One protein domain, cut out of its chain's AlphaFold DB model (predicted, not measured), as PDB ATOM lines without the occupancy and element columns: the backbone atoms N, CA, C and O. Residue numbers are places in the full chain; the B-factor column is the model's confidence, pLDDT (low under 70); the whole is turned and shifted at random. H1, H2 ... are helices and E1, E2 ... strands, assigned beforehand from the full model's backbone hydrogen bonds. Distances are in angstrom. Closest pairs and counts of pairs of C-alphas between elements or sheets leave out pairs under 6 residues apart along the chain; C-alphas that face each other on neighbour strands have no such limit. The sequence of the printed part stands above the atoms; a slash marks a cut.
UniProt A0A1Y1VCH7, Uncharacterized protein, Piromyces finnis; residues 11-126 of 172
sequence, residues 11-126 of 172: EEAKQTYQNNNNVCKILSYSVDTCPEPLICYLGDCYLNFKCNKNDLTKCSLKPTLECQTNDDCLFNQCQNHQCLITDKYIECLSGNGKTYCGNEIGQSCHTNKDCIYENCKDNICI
ATOM      1  N   GLU A  11     106.043 150.146 157.852       53.84
ATOM      2  CA  GLU A  11     106.715 148.848 157.743       53.84
ATOM      3  C   GLU A  11     105.756 147.655 157.888       53.84
ATOM      4  O   GLU A  11     105.894 146.690 157.140       53.84
ATOM      5  N   GLU A  12     104.735 147.720 158.750       54.47
ATOM      6  CA  GLU A  12     103.677 146.693 158.804       54.47
ATOM      7  C   GLU A  12     102.835 146.690 157.526       54.47
ATOM      8  O   GLU A  12     102.538 145.628 156.974       54.47
ATOM      9  N   ALA A  13     102.497 147.874 157.011       54.34
ATOM     10  CA  ALA A  13     101.798 147.999 155.741       54.34
ATOM     11  C   ALA A  13     102.657 147.430 154.598       54.34
ATOM     12  O   ALA A  13     102.251 146.516 153.884       54.34
ATOM     13  N   LYS A  14     103.902 147.884 154.473       54.97
ATOM     14  CA  LYS A  14     104.861 147.431 153.464       54.97
ATOM     15  C   LYS A  14     105.103 145.922 153.521       54.97
ATOM     16  O   LYS A  14     105.074 145.300 152.467       54.97
ATOM     17  N   GLN A  15     105.267 145.306 154.694       58.12
ATOM     18  CA  GLN A  15     105.395 143.843 154.808       58.12
ATOM     19  C   GLN A  15     104.119 143.100 154.392       58.12
ATOM     20  O   GLN A  15     104.196 142.078 153.710       58.12
ATOM     21  N   THR A  16     102.946 143.624 154.753       52.88
ATOM     22  CA  THR A  16     101.654 143.039 154.358       52.88
ATOM     23  C   THR A  16     101.446 143.082 152.839       52.88
ATOM     24  O   THR A  16     100.823 142.181 152.275       52.88
ATOM     25  N   TYR A  17     101.992 144.098 152.158       54.62
ATOM     26  CA  TYR A  17     101.719 144.352 150.739       54.62
ATOM     27  C   TYR A  17     102.859 143.973 149.780       54.62
ATOM     28  O   TYR A  17     102.573 143.642 148.634       54.62
ATOM     29  N   GLN A  18     104.122 143.913 150.224       53.12
ATOM     30  CA  GLN A  18     105.254 143.430 149.408       53.12
ATOM     31  C   GLN A  18     105.133 141.950 149.015       53.12
ATOM     32  O   GLN A  18     105.711 141.539 148.013       53.12
ATOM     33  N   ASN A  19     104.372 141.153 149.767       52.06
ATOM     34  CA  ASN A  19     104.179 139.732 149.473       52.06
ATOM     35  C   ASN A  19     103.114 139.459 148.397       52.06
ATOM     36  O   ASN A  19     103.002 138.329 147.926       52.06
ATOM     37  N   ASN A  20     102.349 140.472 147.985       52.41
ATOM     38  CA  ASN A  20     101.281 140.324 147.005       52.41
ATOM     39  C   ASN A  20     101.689 141.001 145.688       52.41
ATOM     40  O   ASN A  20     101.481 142.199 145.516       52.41
ATOM     41  N   ASN A  21     102.254 140.226 144.754       53.38
ATOM     42  CA  ASN A  21     102.549 140.615 143.362       53.38
ATOM     43  C   ASN A  21     101.256 140.877 142.555       53.38
ATOM     44  O   ASN A  21     100.971 140.213 141.556       53.38
ATOM     45  N   ASN A  22     100.435 141.819 143.004       61.50
ATOM     46  CA  ASN A  22      99.126 142.065 142.422       61.50
ATOM     47  C   ASN A  22      99.253 143.142 141.342       61.50
ATOM     48  O   ASN A  22      99.172 144.340 141.611       61.50
ATOM     49  N   VAL A  23      99.461 142.685 140.110       60.84
ATOM     50  CA  VAL A  23      99.288 143.491 138.897       60.84
ATOM     51  C   VAL A  23      97.793 143.756 138.736       60.84
ATOM     52  O   VAL A  23      97.004 142.812 138.662       60.84
ATOM     53  N   CYS A  24      97.390 145.021 138.670       64.75
ATOM     54  CA  CYS A  24      96.017 145.393 138.353       64.75
ATOM     55  C   CYS A  24      95.908 145.742 136.869       64.75
ATOM     56  O   CYS A  24      96.785 146.371 136.282       64.75
ATOM     57  N   LYS A  25      94.820 145.340 136.216       52.34
ATOM     58  CA  LYS A  25      94.577 145.730 134.827       52.34
ATOM     59  C   LYS A  25      93.630 146.918 134.796       52.34
ATOM     60  O   LYS A  25      92.472 146.801 135.182       52.34
ATOM     61  N   ILE A  26      94.095 148.040 134.251       49.88
ATOM     62  CA  ILE A  26      93.223 149.151 133.849       49.88
ATOM     63  C   ILE A  26      92.549 148.737 132.531       49.88
ATOM     64  O   ILE A  26      92.956 149.137 131.442       49.88
ATOM     65  N   LEU A  27      91.575 147.829 132.609       43.22
ATOM     66  CA  LEU A  27      90.712 147.495 131.479       43.22
ATOM     67  C   LEU A  27      89.548 148.477 131.481       43.22
ATOM     68  O   LEU A  27      88.872 148.641 132.491       43.22
ATOM     69  N   SER A  28      89.298 149.100 130.332       44.00
ATOM     70  CA  SER A  28      88.297 150.152 130.120       44.00
ATOM     71  C   SER A  28      86.873 149.819 130.595       44.00
ATOM     72  O   SER A  28      86.065 150.735 130.703       44.00
ATOM     73  N   TYR A  29      86.563 148.552 130.904       38.91
ATOM     74  CA  TYR A  29      85.234 148.098 131.331       38.91
ATOM     75  C   TYR A  29      85.218 146.903 132.313       38.91
ATOM     76  O   TYR A  29      84.148 146.350 132.559       38.91
ATOM     77  N   SER A  30      86.350 146.476 132.895       40.12
ATOM     78  CA  SER A  30      86.357 145.379 133.885       40.12
ATOM     79  C   SER A  30      87.340 145.647 135.015       40.12
ATOM     80  O   SER A  30      88.525 145.871 134.774       40.12
ATOM     81  N   VAL A  31      86.839 145.607 136.246       49.31
ATOM     82  CA  VAL A  31      87.600 145.959 137.440       49.31
ATOM     83  C   VAL A  31      88.333 144.719 137.956       49.31
ATOM     84  O   VAL A  31      87.783 143.957 138.744       49.31
ATOM     85  N   ASP A  32      89.580 144.511 137.530       53.81
ATOM     86  CA  ASP A  32      90.529 143.753 138.357       53.81
ATOM     87  C   ASP A  32      90.895 144.685 139.524       53.81
ATOM     88  O   ASP A  32      91.871 145.437 139.475       53.81
ATOM     89  N   THR A  33      90.010 144.746 140.527       68.81
ATOM     90  CA  THR A  33      90.169 145.609 141.700       68.81
ATOM     91  C   THR A  33      91.330 145.111 142.534       68.81
ATOM     92  O   THR A  33      91.347 143.953 142.957       68.81
ATOM     93  N   CYS A  34      92.255 146.011 142.849       69.12
ATOM     94  CA  CYS A  34      93.151 145.795 143.971       69.12
ATOM     95  C   CYS A  34      92.323 145.502 145.237       69.12
ATOM     96  O   CYS A  34      91.260 146.104 145.416       69.12
ATOM     97  N   PRO A  35      92.762 144.575 146.104       69.06
ATOM     98  CA  PRO A  35      92.058 144.318 147.352       69.06
ATOM     99  C   PRO A  35      92.045 145.596 148.194       69.06
ATOM    100  O   PRO A  35      93.078 146.254 148.328       69.06
ATOM    101  N   GLU A  36      90.894 145.953 148.765       63.56
ATOM    102  CA  GLU A  36      90.813 147.101 149.672       63.56
ATOM    103  C   GLU A  36      91.843 146.947 150.810       63.56
ATOM    104  O   GLU A  36      91.971 145.849 151.366       63.56
ATOM    105  N   PRO A  37      92.591 148.009 151.179       64.56
ATOM    106  CA  PRO A  37      92.430 149.426 150.812       64.56
ATOM    107  C   PRO A  37      93.316 149.909 149.638       64.56
ATOM    108  O   PRO A  37      93.598 151.101 149.527       64.56
ATOM    109  N   LEU A  38      93.819 149.008 148.794       73.88
ATOM    110  CA  LEU A  38      94.752 149.354 147.720       73.88
ATOM    111  C   LEU A  38      94.038 149.995 146.520       73.88
ATOM    112  O   LEU A  38      92.914 149.631 146.176       73.88
ATOM    113  N   ILE A  39      94.736 150.897 145.835       76.44
ATOM    114  CA  ILE A  39      94.297 151.502 144.576       76.44
ATOM    115  C   ILE A  39      95.149 150.998 143.413       76.44
ATOM    116  O   ILE A  39      96.334 150.714 143.573       76.44
ATOM    117  N   CYS A  40      94.554 150.909 142.227       75.81
ATOM    118  CA  CYS A  40      95.283 150.579 141.007       75.81
ATOM    119  C   CYS A  40      95.904 151.846 140.412       75.81
ATOM    120  O   CYS A  40      95.179 152.757 140.012       75.81
ATOM    121  N   TYR A  41      97.230 151.898 140.317       74.75
ATOM    122  CA  TYR A  41      97.962 152.991 139.683       74.75
ATOM    123  C   TYR A  41      98.996 152.423 138.708       74.75
ATOM    124  O   TYR A  41      99.769 151.540 139.054       74.75
ATOM    125  N   LEU A  42      98.975 152.884 137.454       72.38
ATOM    126  CA  LEU A  42      99.887 152.436 136.384       72.38
ATOM    127  C   LEU A  42      99.994 150.907 136.195       72.38
ATOM    128  O   LEU A  42     101.004 150.410 135.708       72.38
ATOM    129  N   GLY A  43      98.937 150.163 136.524       71.69
ATOM    130  CA  GLY A  43      98.908 148.706 136.382       71.69
ATOM    131  C   GLY A  43      99.405 147.925 137.604       71.69
ATOM    132  O   GLY A  43      99.448 146.699 137.565       71.69
ATOM    133  N   ASP A  44      99.713 148.612 138.702       75.69
ATOM    134  CA  ASP A  44     100.125 148.017 139.971       75.69
ATOM    135  C   ASP A  44      99.211 148.465 141.122       75.69
ATOM    136  O   ASP A  44      98.616 149.545 141.090       75.69
ATOM    137  N   CYS A  45      99.103 147.639 142.164       76.81
ATOM    138  CA  CYS A  45      98.359 147.983 143.371       76.81
ATOM    139  C   CYS A  45      99.225 148.750 144.377       76.81
ATOM    140  O   CYS A  45     100.241 148.243 144.852       76.81
ATOM    141  N   TYR A  46      98.780 149.946 144.754       77.25
ATOM    142  CA  TYR A  46      99.439 150.801 145.737       77.25
ATOM    143  C   TYR A  46      98.541 151.041 146.939       77.25
ATOM    144  O   TYR A  46      97.334 151.236 146.811       77.25
ATOM    145  N   LEU A  47      99.142 151.086 148.122       80.06
ATOM    146  CA  LEU A  47      98.481 151.606 149.302       80.06
ATOM    147  C   LEU A  47      98.404 153.124 149.187       80.06
ATOM    148  O   LEU A  47      99.444 153.775 149.093       80.06
ATOM    149  N   ASN A  48      97.189 153.665 149.224       81.00
ATOM    150  CA  ASN A  48      96.959 155.101 149.273       81.00
ATOM    151  C   ASN A  48      96.795 155.565 150.725       81.00
ATOM    152  O   ASN A  48      95.968 155.027 151.464       81.00
ATOM    153  N   PHE A  49      97.575 156.559 151.134       77.62
ATOM    154  CA  PHE A  49      97.481 157.176 152.451       77.62
ATOM    155  C   PHE A  49      97.805 158.667 152.379       77.62
ATOM    156  O   PHE A  49      98.551 159.124 151.515       77.62
ATOM    157  N   LYS A  50      97.247 159.438 153.317       81.62
ATOM    158  CA  LYS A  50      97.538 160.867 153.465       81.62
ATOM    159  C   LYS A  50      98.486 161.090 154.635       81.62
ATOM    160  O   LYS A  50      98.297 160.522 155.708       81.62
ATOM    161  N   CYS A  51      99.469 161.950 154.427       75.25
ATOM    162  CA  CYS A  51     100.481 162.333 155.399       75.25
ATOM    163  C   CYS A  51     100.345 163.813 155.731       75.25
ATOM    164  O   CYS A  51     100.209 164.636 154.834       75.25
ATOM    165  N   ASN A  52     100.426 164.165 157.008       75.56
ATOM    166  CA  ASN A  52     100.574 165.548 157.463       75.56
ATOM    167  C   ASN A  52     101.831 165.670 158.341       75.56
ATOM    168  O   ASN A  52     102.507 164.676 158.627       75.56
ATOM    169  N   LYS A  53     102.113 166.880 158.836       71.19
ATOM    170  CA  LYS A  53     103.243 167.140 159.743       71.19
ATOM    171  C   LYS A  53     103.281 166.277 161.014       71.19
ATOM    172  O   LYS A  53     104.358 166.001 161.530       71.19
ATOM    173  N   ASN A  54     102.125 165.863 161.528       69.44
ATOM    174  CA  ASN A  54     101.999 165.079 162.759       69.44
ATOM    175  C   ASN A  54     102.158 163.570 162.501       69.44
ATOM    176  O   ASN A  54     102.406 162.812 163.434       69.44
ATOM    177  N   ASP A  55     102.035 163.140 161.243       67.88
ATOM    178  CA  ASP A  55     102.086 161.742 160.815       67.88
ATOM    179  C   ASP A  55     103.418 161.377 160.119       67.88
ATOM    180  O   ASP A  55     103.561 160.274 159.596       67.88
ATOM    181  N   LEU A  56     104.429 162.258 160.152       63.69
ATOM    182  CA  LEU A  56     105.741 162.052 159.509       63.69
ATOM    183  C   LEU A  56     106.424 160.736 159.921       63.69
ATOM    184  O   LEU A  56     107.021 160.056 159.090       63.69
ATOM    185  N   THR A  57     106.293 160.336 161.188       60.66
ATOM    186  CA  THR A  57     106.816 159.057 161.699       60.66
ATOM    187  C   THR A  57     106.093 157.850 161.105       60.66
ATOM    188  O   THR A  57     106.719 156.824 160.843       60.66
ATOM    189  N   LYS A  58     104.788 157.971 160.844       58.16
ATOM    190  CA  LYS A  58     103.986 156.917 160.212       58.16
ATOM    191  C   LYS A  58     104.280 156.807 158.729       58.16
ATOM    192  O   LYS A  58     104.255 155.703 158.212       58.16
ATOM    193  N   CYS A  59     104.601 157.915 158.069       62.59
ATOM    194  CA  CYS A  59     104.848 157.936 156.633       62.59
ATOM    195  C   CYS A  59     106.224 157.389 156.227       62.59
ATOM    196  O   CYS A  59     106.450 157.225 155.034       62.59
ATOM    197  N   SER A  60     107.117 157.077 157.186       52.50
ATOM    198  CA  SER A  60     108.438 156.419 157.012       52.50
ATOM    199  C   SER A  60     109.314 156.925 155.865       52.50
ATOM    200  O   SER A  60     110.332 156.326 155.518       52.50
ATOM    201  N   LEU A  61     108.996 158.090 155.328       55.22
ATOM    202  CA  LEU A  61     109.961 158.950 154.700       55.22
ATOM    203  C   LEU A  61     110.781 159.424 155.879       55.22
ATOM    204  O   LEU A  61     110.261 160.173 156.702       55.22
ATOM    205  N   LYS A  62     112.011 158.920 156.033       50.56
ATOM    206  CA  LYS A  62     112.986 159.594 156.893       50.56
ATOM    207  C   LYS A  62     112.863 161.066 156.517       50.56
ATOM    208  O   LYS A  62     113.168 161.372 155.364       50.56
ATOM    209  N   PRO A  63     112.357 161.948 157.393       52.12
ATOM    210  CA  PRO A  63     112.417 163.350 157.091       52.12
ATOM    211  C   PRO A  63     113.907 163.629 157.177       52.12
ATOM    212  O   PRO A  63     114.466 163.782 158.263       52.12
ATOM    213  N   THR A  64     114.597 163.592 156.042       55.88
ATOM    214  CA  THR A  64     115.786 164.399 155.881       55.88
ATOM    215  C   THR A  64     115.254 165.809 156.059       55.88
ATOM    216  O   THR A  64     114.714 166.428 155.155       55.88
ATOM    217  N   LEU A  65     115.249 166.240 157.325       66.75
ATOM    218  CA  LEU A  65     114.937 167.604 157.722       66.75
ATOM    219  C   LEU A  65     115.884 168.554 157.008       66.75
ATOM    220  O   LEU A  65     115.539 169.714 156.858       66.75
ATOM    221  N   GLU A  66     117.033 168.040 156.569       79.69
ATOM    222  CA  GLU A  66     118.002 168.699 155.723       79.69
ATOM    223  C   GLU A  66     117.767 168.401 154.239       79.69
ATOM    224  O   GLU A  66     117.476 167.268 153.860       79.69
ATOM    225  N   CYS A  67     117.955 169.409 153.398       82.12
ATOM    226  CA  CYS A  67     117.809 169.312 151.949       82.12
ATOM    227  C   CYS A  67     118.857 170.165 151.235       82.12
ATOM    228  O   CYS A  67     119.326 171.170 151.769       82.12
ATOM    229  N   GLN A  68     119.217 169.782 150.013       85.88
ATOM    230  CA  GLN A  68     119.994 170.624 149.098       85.88
ATOM    231  C   GLN A  68     119.096 171.230 148.022       85.88
ATOM    232  O   GLN A  68     119.320 172.349 147.562       85.88
ATOM    233  N   THR A  69     118.065 170.488 147.635       79.75
ATOM    234  CA  THR A  69     117.102 170.841 146.604       79.75
ATOM    235  C   THR A  69     115.686 170.565 147.093       79.75
ATOM    236  O   THR A  69     115.470 169.829 148.053       79.75
ATOM    237  N   ASN A  70     114.699 171.162 146.427       74.50
ATOM    238  CA  ASN A  70     113.293 170.906 146.724       74.50
ATOM    239  C   ASN A  70     112.939 169.414 146.594       74.50
ATOM    240  O   ASN A  70     112.193 168.910 147.428       74.50
ATOM    241  N   ASP A  71     113.559 168.711 145.639       73.25
ATOM    242  CA  ASP A  71     113.343 167.283 145.375       73.25
ATOM    243  C   ASP A  71     113.749 166.384 146.567       73.25
ATOM    244  O   ASP A  71     113.270 165.256 146.677       73.25
ATOM    245  N   ASP A  72     114.588 166.877 147.490       72.12
ATOM    246  CA  ASP A  72     114.969 166.151 148.713       72.12
ATOM    247  C   ASP A  72     113.864 166.183 149.786       72.12
ATOM    248  O   ASP A  72     113.925 165.460 150.786       72.12
ATOM    249  N   CYS A  73     112.856 167.040 149.600       72.62
ATOM    250  CA  CYS A  73     111.790 167.279 150.555       72.62
ATOM    251  C   CYS A  73     110.485 166.635 150.126       72.62
ATOM    252  O   CYS A  73     110.022 166.807 149.004       72.62
ATOM    253  N   LEU A  74     109.802 166.020 151.092       71.81
ATOM    254  CA  LEU A  74     108.481 165.434 150.879       71.81
ATOM    255  C   LEU A  74     107.479 166.430 150.269       71.81
ATOM    256  O   LEU A  74     106.720 166.069 149.384       71.81
ATOM    257  N   PHE A  75     107.494 167.682 150.731       72.19
ATOM    258  CA  PHE A  75     106.592 168.738 150.258       72.19
ATOM    259  C   PHE A  75     107.172 169.567 149.102       72.19
ATOM    260  O   PHE A  75     106.690 170.666 148.845       72.19
ATOM    261  N   ASN A  76     108.231 169.078 148.450       73.31
ATOM    262  CA  ASN A  76     108.968 169.764 147.390       73.31
ATOM    263  C   ASN A  76     109.373 171.213 147.740       73.31
ATOM    264  O   ASN A  76     109.317 172.128 146.917       73.31
ATOM    265  N   GLN A  77     109.724 171.451 149.005       76.94
ATOM    266  CA  GLN A  77     110.037 172.776 149.530       76.94
ATOM    267  C   GLN A  77     111.253 172.714 150.448       76.94
ATOM    268  O   GLN A  77     111.146 172.325 151.612       76.94
ATOM    269  N   CYS A  78     112.396 173.139 149.920       82.44
ATOM    270  CA  CYS A  78     113.642 173.290 150.649       82.44
ATOM    271  C   CYS A  78     113.924 174.776 150.889       82.44
ATOM    272  O   CYS A  78     114.093 175.550 149.947       82.44
ATOM    273  N   GLN A  79     113.999 175.187 152.153       86.19
ATOM    274  CA  GLN A  79     114.361 176.548 152.532       86.19
ATOM    275  C   GLN A  79     115.478 176.518 153.571       86.19
ATOM    276  O   GLN A  79     115.355 175.879 154.608       86.19
ATOM    277  N   ASN A  80     116.570 177.239 153.310       89.12
ATOM    278  CA  ASN A  80     117.735 177.313 154.203       89.12
ATOM    279  C   ASN A  80     118.312 175.934 154.569       89.12
ATOM    280  O   ASN A  80     118.664 175.693 155.720       89.12
ATOM    281  N   HIS A  81     118.407 175.044 153.579       89.00
ATOM    282  CA  HIS A  81     118.800 173.643 153.755       89.00
ATOM    283  C   HIS A  81     117.876 172.845 154.671       89.00
ATOM    284  O   HIS A  81     118.297 171.815 155.184       89.00
ATOM    285  N   GLN A  82     116.640 173.300 154.891       83.38
ATOM    286  CA  GLN A  82     115.646 172.569 155.659       83.38
ATOM    287  C   GLN A  82     114.357 172.350 154.881       83.38
ATOM    288  O   GLN A  82     113.855 173.251 154.207       83.38
ATOM    289  N   CYS A  83     113.796 171.152 154.997       78.38
ATOM    290  CA  CYS A  83     112.504 170.865 154.399       78.38
ATOM    291  C   CYS A  83     111.397 171.585 155.158       78.38
ATOM    292  O   CYS A  83     111.196 171.363 156.355       78.38
ATOM    293  N   LEU A  84     110.653 172.432 154.451       76.94
ATOM    294  CA  LEU A  84     109.495 173.101 155.019       76.94
ATOM    295  C   LEU A  84     108.400 172.072 155.278       76.94
ATOM    296  O   LEU A  84     107.881 171.419 154.372       76.94
ATOM    297  N   ILE A  85     108.040 171.943 156.549       72.12
ATOM    298  CA  ILE A  85     106.919 171.124 156.979       72.12
ATOM    299  C   ILE A  85     105.687 172.025 156.999       72.12
ATOM    300  O   ILE A  85     105.628 172.993 157.757       72.12
ATOM    301  N   THR A  86     104.698 171.709 156.168       71.25
ATOM    302  CA  THR A  86     103.434 172.451 156.128       71.25
ATOM    303  C   THR A  86     102.329 171.690 156.858       71.25
ATOM    304  O   THR A  86     102.411 170.481 157.065       71.25
ATOM    305  N   ASP A  87     101.262 172.394 157.236       70.38
ATOM    306  CA  ASP A  87     100.032 171.777 157.757       70.38
ATOM    307  C   ASP A  87      99.214 171.050 156.679       70.38
ATOM    308  O   ASP A  87      98.169 170.469 156.975       70.38
ATOM    309  N   LYS A  88      99.658 171.098 155.417       73.62
ATOM    310  CA  LYS A  88      98.946 170.474 154.308       73.62
ATOM    311  C   LYS A  88      99.125 168.963 154.343       73.62
ATOM    312  O   LYS A  88     100.171 168.441 154.730       73.62
ATOM    313  N   TYR A  89      98.083 168.276 153.898       75.06
ATOM    314  CA  TYR A  89      98.151 166.850 153.638       75.06
ATOM    315  C   TYR A  89      98.808 166.625 152.281       75.06
ATOM    316  O   TYR A  89      98.410 167.254 151.301       75.06
ATOM    317  N   ILE A  90      99.776 165.718 152.238       78.50
ATOM    318  CA  ILE A  90     100.306 165.148 151.005       78.50
ATOM    319  C   ILE A  90      99.748 163.737 150.848       78.50
ATOM    320  O   ILE A  90      99.602 163.005 151.830       78.50
ATOM    321  N   GLU A  91      99.380 163.369 149.631       83.88
ATOM    322  CA  GLU A  91      98.883 162.036 149.325       83.88
ATOM    323  C   GLU A  91     100.060 161.182 148.834       83.88
ATOM    324  O   GLU A  91     100.918 161.662 148.090       83.88
ATOM    325  N   CYS A  92     100.136 159.932 149.296       80.25
ATOM    326  CA  CYS A  92     101.224 159.013 148.991       80.25
ATOM    327  C   CYS A  92     100.696 157.645 148.544       80.25
ATOM    328  O   CYS A  92      99.787 157.081 149.152       80.25
ATOM    329  N   LEU A  93     101.332 157.085 147.515       80.31
ATOM    330  CA  LEU A  93     101.124 155.744 146.980       80.31
ATOM    331  C   LEU A  93     102.359 154.898 147.267       80.31
ATOM    332  O   LEU A  93     103.421 155.178 146.719       80.31
ATOM    333  N   SER A  94     102.235 153.855 148.088       77.81
ATOM    334  CA  SER A  94     103.339 152.931 148.395       77.81
ATOM    335  C   SER A  94     103.001 151.505 147.978       77.81
ATOM    336  O   SER A  94     101.962 150.965 148.358       77.81
ATOM    337  N   GLY A  95     103.867 150.889 147.179       73.12
ATOM    338  CA  GLY A  95     103.657 149.557 146.611       73.12
ATOM    339  C   GLY A  95     104.841 149.132 145.746       73.12
ATOM    340  O   GLY A  95     105.572 149.973 145.231       73.12
ATOM    341  N   ASN A  96     105.081 147.823 145.614       69.62
ATOM    342  CA  ASN A  96     106.141 147.265 144.754       69.62
ATOM    343  C   ASN A  96     107.544 147.881 144.968       69.62
ATOM    344  O   ASN A  96     108.318 148.058 144.029       69.62
ATOM    345  N   GLY A  97     107.873 148.237 146.217       66.56
ATOM    346  CA  GLY A  97     109.162 148.845 146.569       66.56
ATOM    347  C   GLY A  97     109.333 150.300 146.116       66.56
ATOM    348  O   GLY A  97     110.436 150.831 146.220       66.56
ATOM    349  N   LYS A  98     108.266 150.945 145.634       70.81
ATOM    350  CA  LYS A  98     108.242 152.352 145.234       70.81
ATOM    351  C   LYS A  98     107.233 153.122 146.076       70.81
ATOM    352  O   LYS A  98     106.181 152.593 146.434       70.81
ATOM    353  N   THR A  99     107.552 154.384 146.334       74.06
ATOM    354  CA  THR A  99     106.639 155.333 146.969       74.06
ATOM    355  C   THR A  99     106.579 156.589 146.116       74.06
ATOM    356  O   THR A  99     107.621 157.160 145.807       74.06
ATOM    357  N   TYR A 100     105.373 157.016 145.757       77.75
ATOM    358  CA  TYR A 100     105.112 158.289 145.089       77.75
ATOM    359  C   TYR A 100     104.342 159.167 146.055       77.75
ATOM    360  O   TYR A 100     103.344 158.713 146.604       77.75
ATOM    361  N   CYS A 101     104.784 160.395 146.277       79.81
ATOM    362  CA  CYS A 101     104.069 161.352 147.108       79.81
ATOM    363  C   CYS A 101     103.923 162.655 146.342       79.81
ATOM    364  O   CYS A 101     104.839 163.056 145.630       79.81
ATOM    365  N   GLY A 102     102.784 163.310 146.500       84.75
ATOM    366  CA  GLY A 102     102.535 164.596 145.877       84.75
ATOM    367  C   GLY A 102     101.204 165.189 146.306       84.75
ATOM    368  O   GLY A 102     100.423 164.595 147.055       84.75
ATOM    369  N   ASN A 103     100.955 166.391 145.819       86.31
ATOM    370  CA  ASN A 103      99.703 167.099 145.980       86.31
ATOM    371  C   ASN A 103      98.566 166.291 145.340       86.31
ATOM    372  O   ASN A 103      98.721 165.693 144.265       86.31
ATOM    373  N   GLU A 104      97.421 166.282 146.020       87.44
ATOM    374  CA  GLU A 104      96.208 165.630 145.526       87.44
ATOM    375  C   GLU A 104      95.610 166.419 144.352       87.44
ATOM    376  O   GLU A 104      95.946 167.576 144.080       87.44
ATOM    377  N   ILE A 105      94.666 165.801 143.656       86.56
ATOM    378  CA  ILE A 105      93.983 166.428 142.526       86.56
ATOM    379  C   ILE A 105      93.205 167.668 142.973       86.56
ATOM    380  O   ILE A 105      92.509 167.655 143.985       86.56
ATOM    381  N   GLY A 106      93.299 168.741 142.190       87.12
ATOM    382  CA  GLY A 106      92.693 170.036 142.491       87.12
ATOM    383  C   GLY A 106      93.582 170.968 143.320       87.12
ATOM    384  O   GLY A 106      93.269 172.152 143.427       87.12
ATOM    385  N   GLN A 107      94.702 170.485 143.870       87.81
ATOM    386  CA  GLN A 107      95.676 171.345 144.541       87.81
ATOM    387  C   GLN A 107      96.609 172.035 143.547       87.81
ATOM    388  O   GLN A 107      96.826 171.564 142.433       87.81
ATOM    389  N   SER A 108      97.171 173.169 143.970       88.44
ATOM    390  CA  SER A 108      98.101 173.927 143.142       88.44
ATOM    391  C   SER A 108      99.434 173.197 142.966       88.44
ATOM    392  O   SER A 108      99.927 172.550 143.892       88.44
ATOM    393  N   CYS A 109     100.023 173.339 141.787       87.56
ATOM    394  CA  CYS A 109     101.333 172.817 141.426       87.56
ATOM    395  C   CYS A 109     102.069 173.809 140.523       87.56
ATOM    396  O   CYS A 109     101.459 174.647 139.859       87.56
ATOM    397  N   HIS A 110     103.388 173.687 140.490       88.44
ATOM    398  CA  HIS A 110     104.289 174.389 139.580       88.44
ATOM    399  C   HIS A 110     104.928 173.430 138.581       88.44
ATOM    400  O   HIS A 110     105.200 173.798 137.439       88.44
ATOM    401  N   THR A 111     105.180 172.196 139.013       86.12
ATOM    402  CA  THR A 111     105.771 171.148 138.192       86.12
ATOM    403  C   THR A 111     104.949 169.873 138.280       86.12
ATOM    404  O   THR A 111     104.230 169.642 139.248       86.12
ATOM    405  N   ASN A 112     105.085 169.008 137.275       86.12
ATOM    406  CA  ASN A 112     104.454 167.690 137.286       86.12
ATOM    407  C   ASN A 112     104.803 166.894 138.547       86.12
ATOM    408  O   ASN A 112     103.919 166.277 139.126       86.12
ATOM    409  N   LYS A 113     106.056 166.975 139.007       83.31
ATOM    410  CA  LYS A 113     106.534 166.269 140.202       83.31
ATOM    411  C   LYS A 113     105.824 166.690 141.488       83.31
ATOM    412  O   LYS A 113     105.845 165.938 142.453       83.31
ATOM    413  N   ASP A 114     105.194 167.863 141.507       82.81
ATOM    414  CA  ASP A 114     104.445 168.318 142.676       82.81
ATOM    415  C   ASP A 114     103.166 167.502 142.874       82.81
ATOM    416  O   ASP A 114     102.609 167.516 143.963       82.81
ATOM    417  N   CYS A 115     102.675 166.821 141.836       85.69
ATOM    418  CA  CYS A 115     101.417 166.087 141.845       85.69
ATOM    419  C   CYS A 115     101.649 164.590 142.019       85.69
ATOM    420  O   CYS A 115     102.524 164.016 141.374       85.69
ATOM    421  N   ILE A 116     100.788 163.923 142.790       86.06
ATOM    422  CA  ILE A 116     100.903 162.473 143.025       86.06
ATOM    423  C   ILE A 116     100.822 161.636 141.735       86.06
ATOM    424  O   ILE A 116     101.435 160.576 141.630       86.06
ATOM    425  N   TYR A 117     100.102 162.143 140.734       85.25
ATOM    426  CA  TYR A 117      99.950 161.522 139.418       85.25
ATOM    427  C   TYR A 117     100.887 162.102 138.346       85.25
ATOM    428  O   TYR A 117     100.646 161.912 137.155       85.25
ATOM    429  N   GLU A 118     101.906 162.859 138.755       87.00
ATOM    430  CA  GLU A 118     102.886 163.500 137.873       87.00
ATOM    431  C   GLU A 118     102.273 164.352 136.742       87.00
ATOM    432  O   GLU A 118     102.828 164.463 135.647       87.00
ATOM    433  N   ASN A 119     101.106 164.958 136.983       88.44
ATOM    434  CA  ASN A 119     100.392 165.735 135.974       88.44
ATOM    435  C   ASN A 119      99.902 167.073 136.536       88.44
ATOM    436  O   ASN A 119      98.873 167.146 137.214       88.44
ATOM    437  N   CYS A 120     100.656 168.128 136.229       89.31
ATOM    438  CA  CYS A 120     100.337 169.508 136.557       89.31
ATOM    439  C   CYS A 120      99.867 170.240 135.295       89.31
ATOM    440  O   CYS A 120     100.631 170.411 134.344       89.31
ATOM    441  N   LYS A 121      98.612 170.698 135.279       91.62
ATOM    442  CA  LYS A 121      98.022 171.441 134.157       91.62
ATOM    443  C   LYS A 121      97.364 172.702 134.687       91.62
ATOM    444  O   LYS A 121      96.648 172.653 135.680       91.62
ATOM    445  N   ASP A 122      97.644 173.834 134.050       94.12
ATOM    446  CA  ASP A 122      97.122 175.142 134.467       94.12
ATOM    447  C   ASP A 122      97.394 175.457 135.958       94.12
ATOM    448  O   ASP A 122      96.565 176.038 136.654       94.12
ATOM    449  N   ASN A 123      98.581 175.067 136.446       93.19
ATOM    450  CA  ASN A 123      99.021 175.165 137.847       93.19
ATOM    451  C   ASN A 123      98.161 174.383 138.857       93.19
ATOM    452  O   ASN A 123      98.144 174.732 140.043       93.19
ATOM    453  N   ILE A 124      97.444 173.348 138.410       92.31
ATOM    454  CA  ILE A 124      96.612 172.473 139.240       92.31
ATOM    455  C   ILE A 124      96.923 171.000 138.937       92.31
ATOM    456  O   ILE A 124      97.103 170.602 137.783       92.31
ATOM    457  N   CYS A 125      96.978 170.170 139.975       87.62
ATOM    458  CA  CYS A 125      97.137 168.730 139.836       87.62
ATOM    459  C   CYS A 125      95.869 168.097 139.275       87.62
ATOM    460  O   CYS A 125      94.776 168.285 139.813       87.62
ATOM    461  N   ILE A 126      96.008 167.312 138.213       87.81
ATOM    462  CA  ILE A 126      94.886 166.652 137.540       87.81
ATOM    463  C   ILE A 126      95.187 165.172 137.304       87.81
ATOM    464  O   ILE A 126      96.340 164.746 137.342       87.81
TER     465      ILE A 126
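What this domain is: This is residues 11 to 126 of the 172 residues of an uncharacterized protein of Piromyces finnis (UniProt A0A1Y1VCH7). There is little regular structure: a small, strongly twisted sheet sits among long loops, residues 19 to 37 and 52 to 89 reaching to opposite ends, and H1 packs on the sheet. Of 116 printed residues 31 are in named elements, class mixed: one helix, then four strands in a meander, E1 E2 E3 E4, each the antiparallel neighbour of the one before. The whole is compact, radius of gyration of the C-alphas 15.1 A, spans 48 by 36 by 21 A.

Where its parts are: H1, residues 11 to 18, begins at C-alpha 11 (106.715, 148.848, 157.743). E1 is residues 38 to 41, E2 44 to 51 (21.0 A), E3 90 to 95 (16.5 A), and E4 98 to 102, ending at C-alpha 102 (102.535, 164.596, 145.877).

How they stand to each other: H1, each O i to N i+4 pair within hydrogen-bond range, is on the sheet; Tyr 17 and Gly 95 of E3 have the closest C-alphas, 6.9 A. Hairpins: E1 and E2 (N 39 to O 46, 2.8 A), E2 and E3 (N 47 to O 94, 2.8 A), E3 and E4 (N 93 to O 100, 2.7 A).

The domain as a whole: The printed part has no cut. Links H1 to E1 and E2 to E3 are long. Residues 11 to 37, 54 to 65 and 96 to 97 are under pLDDT 70.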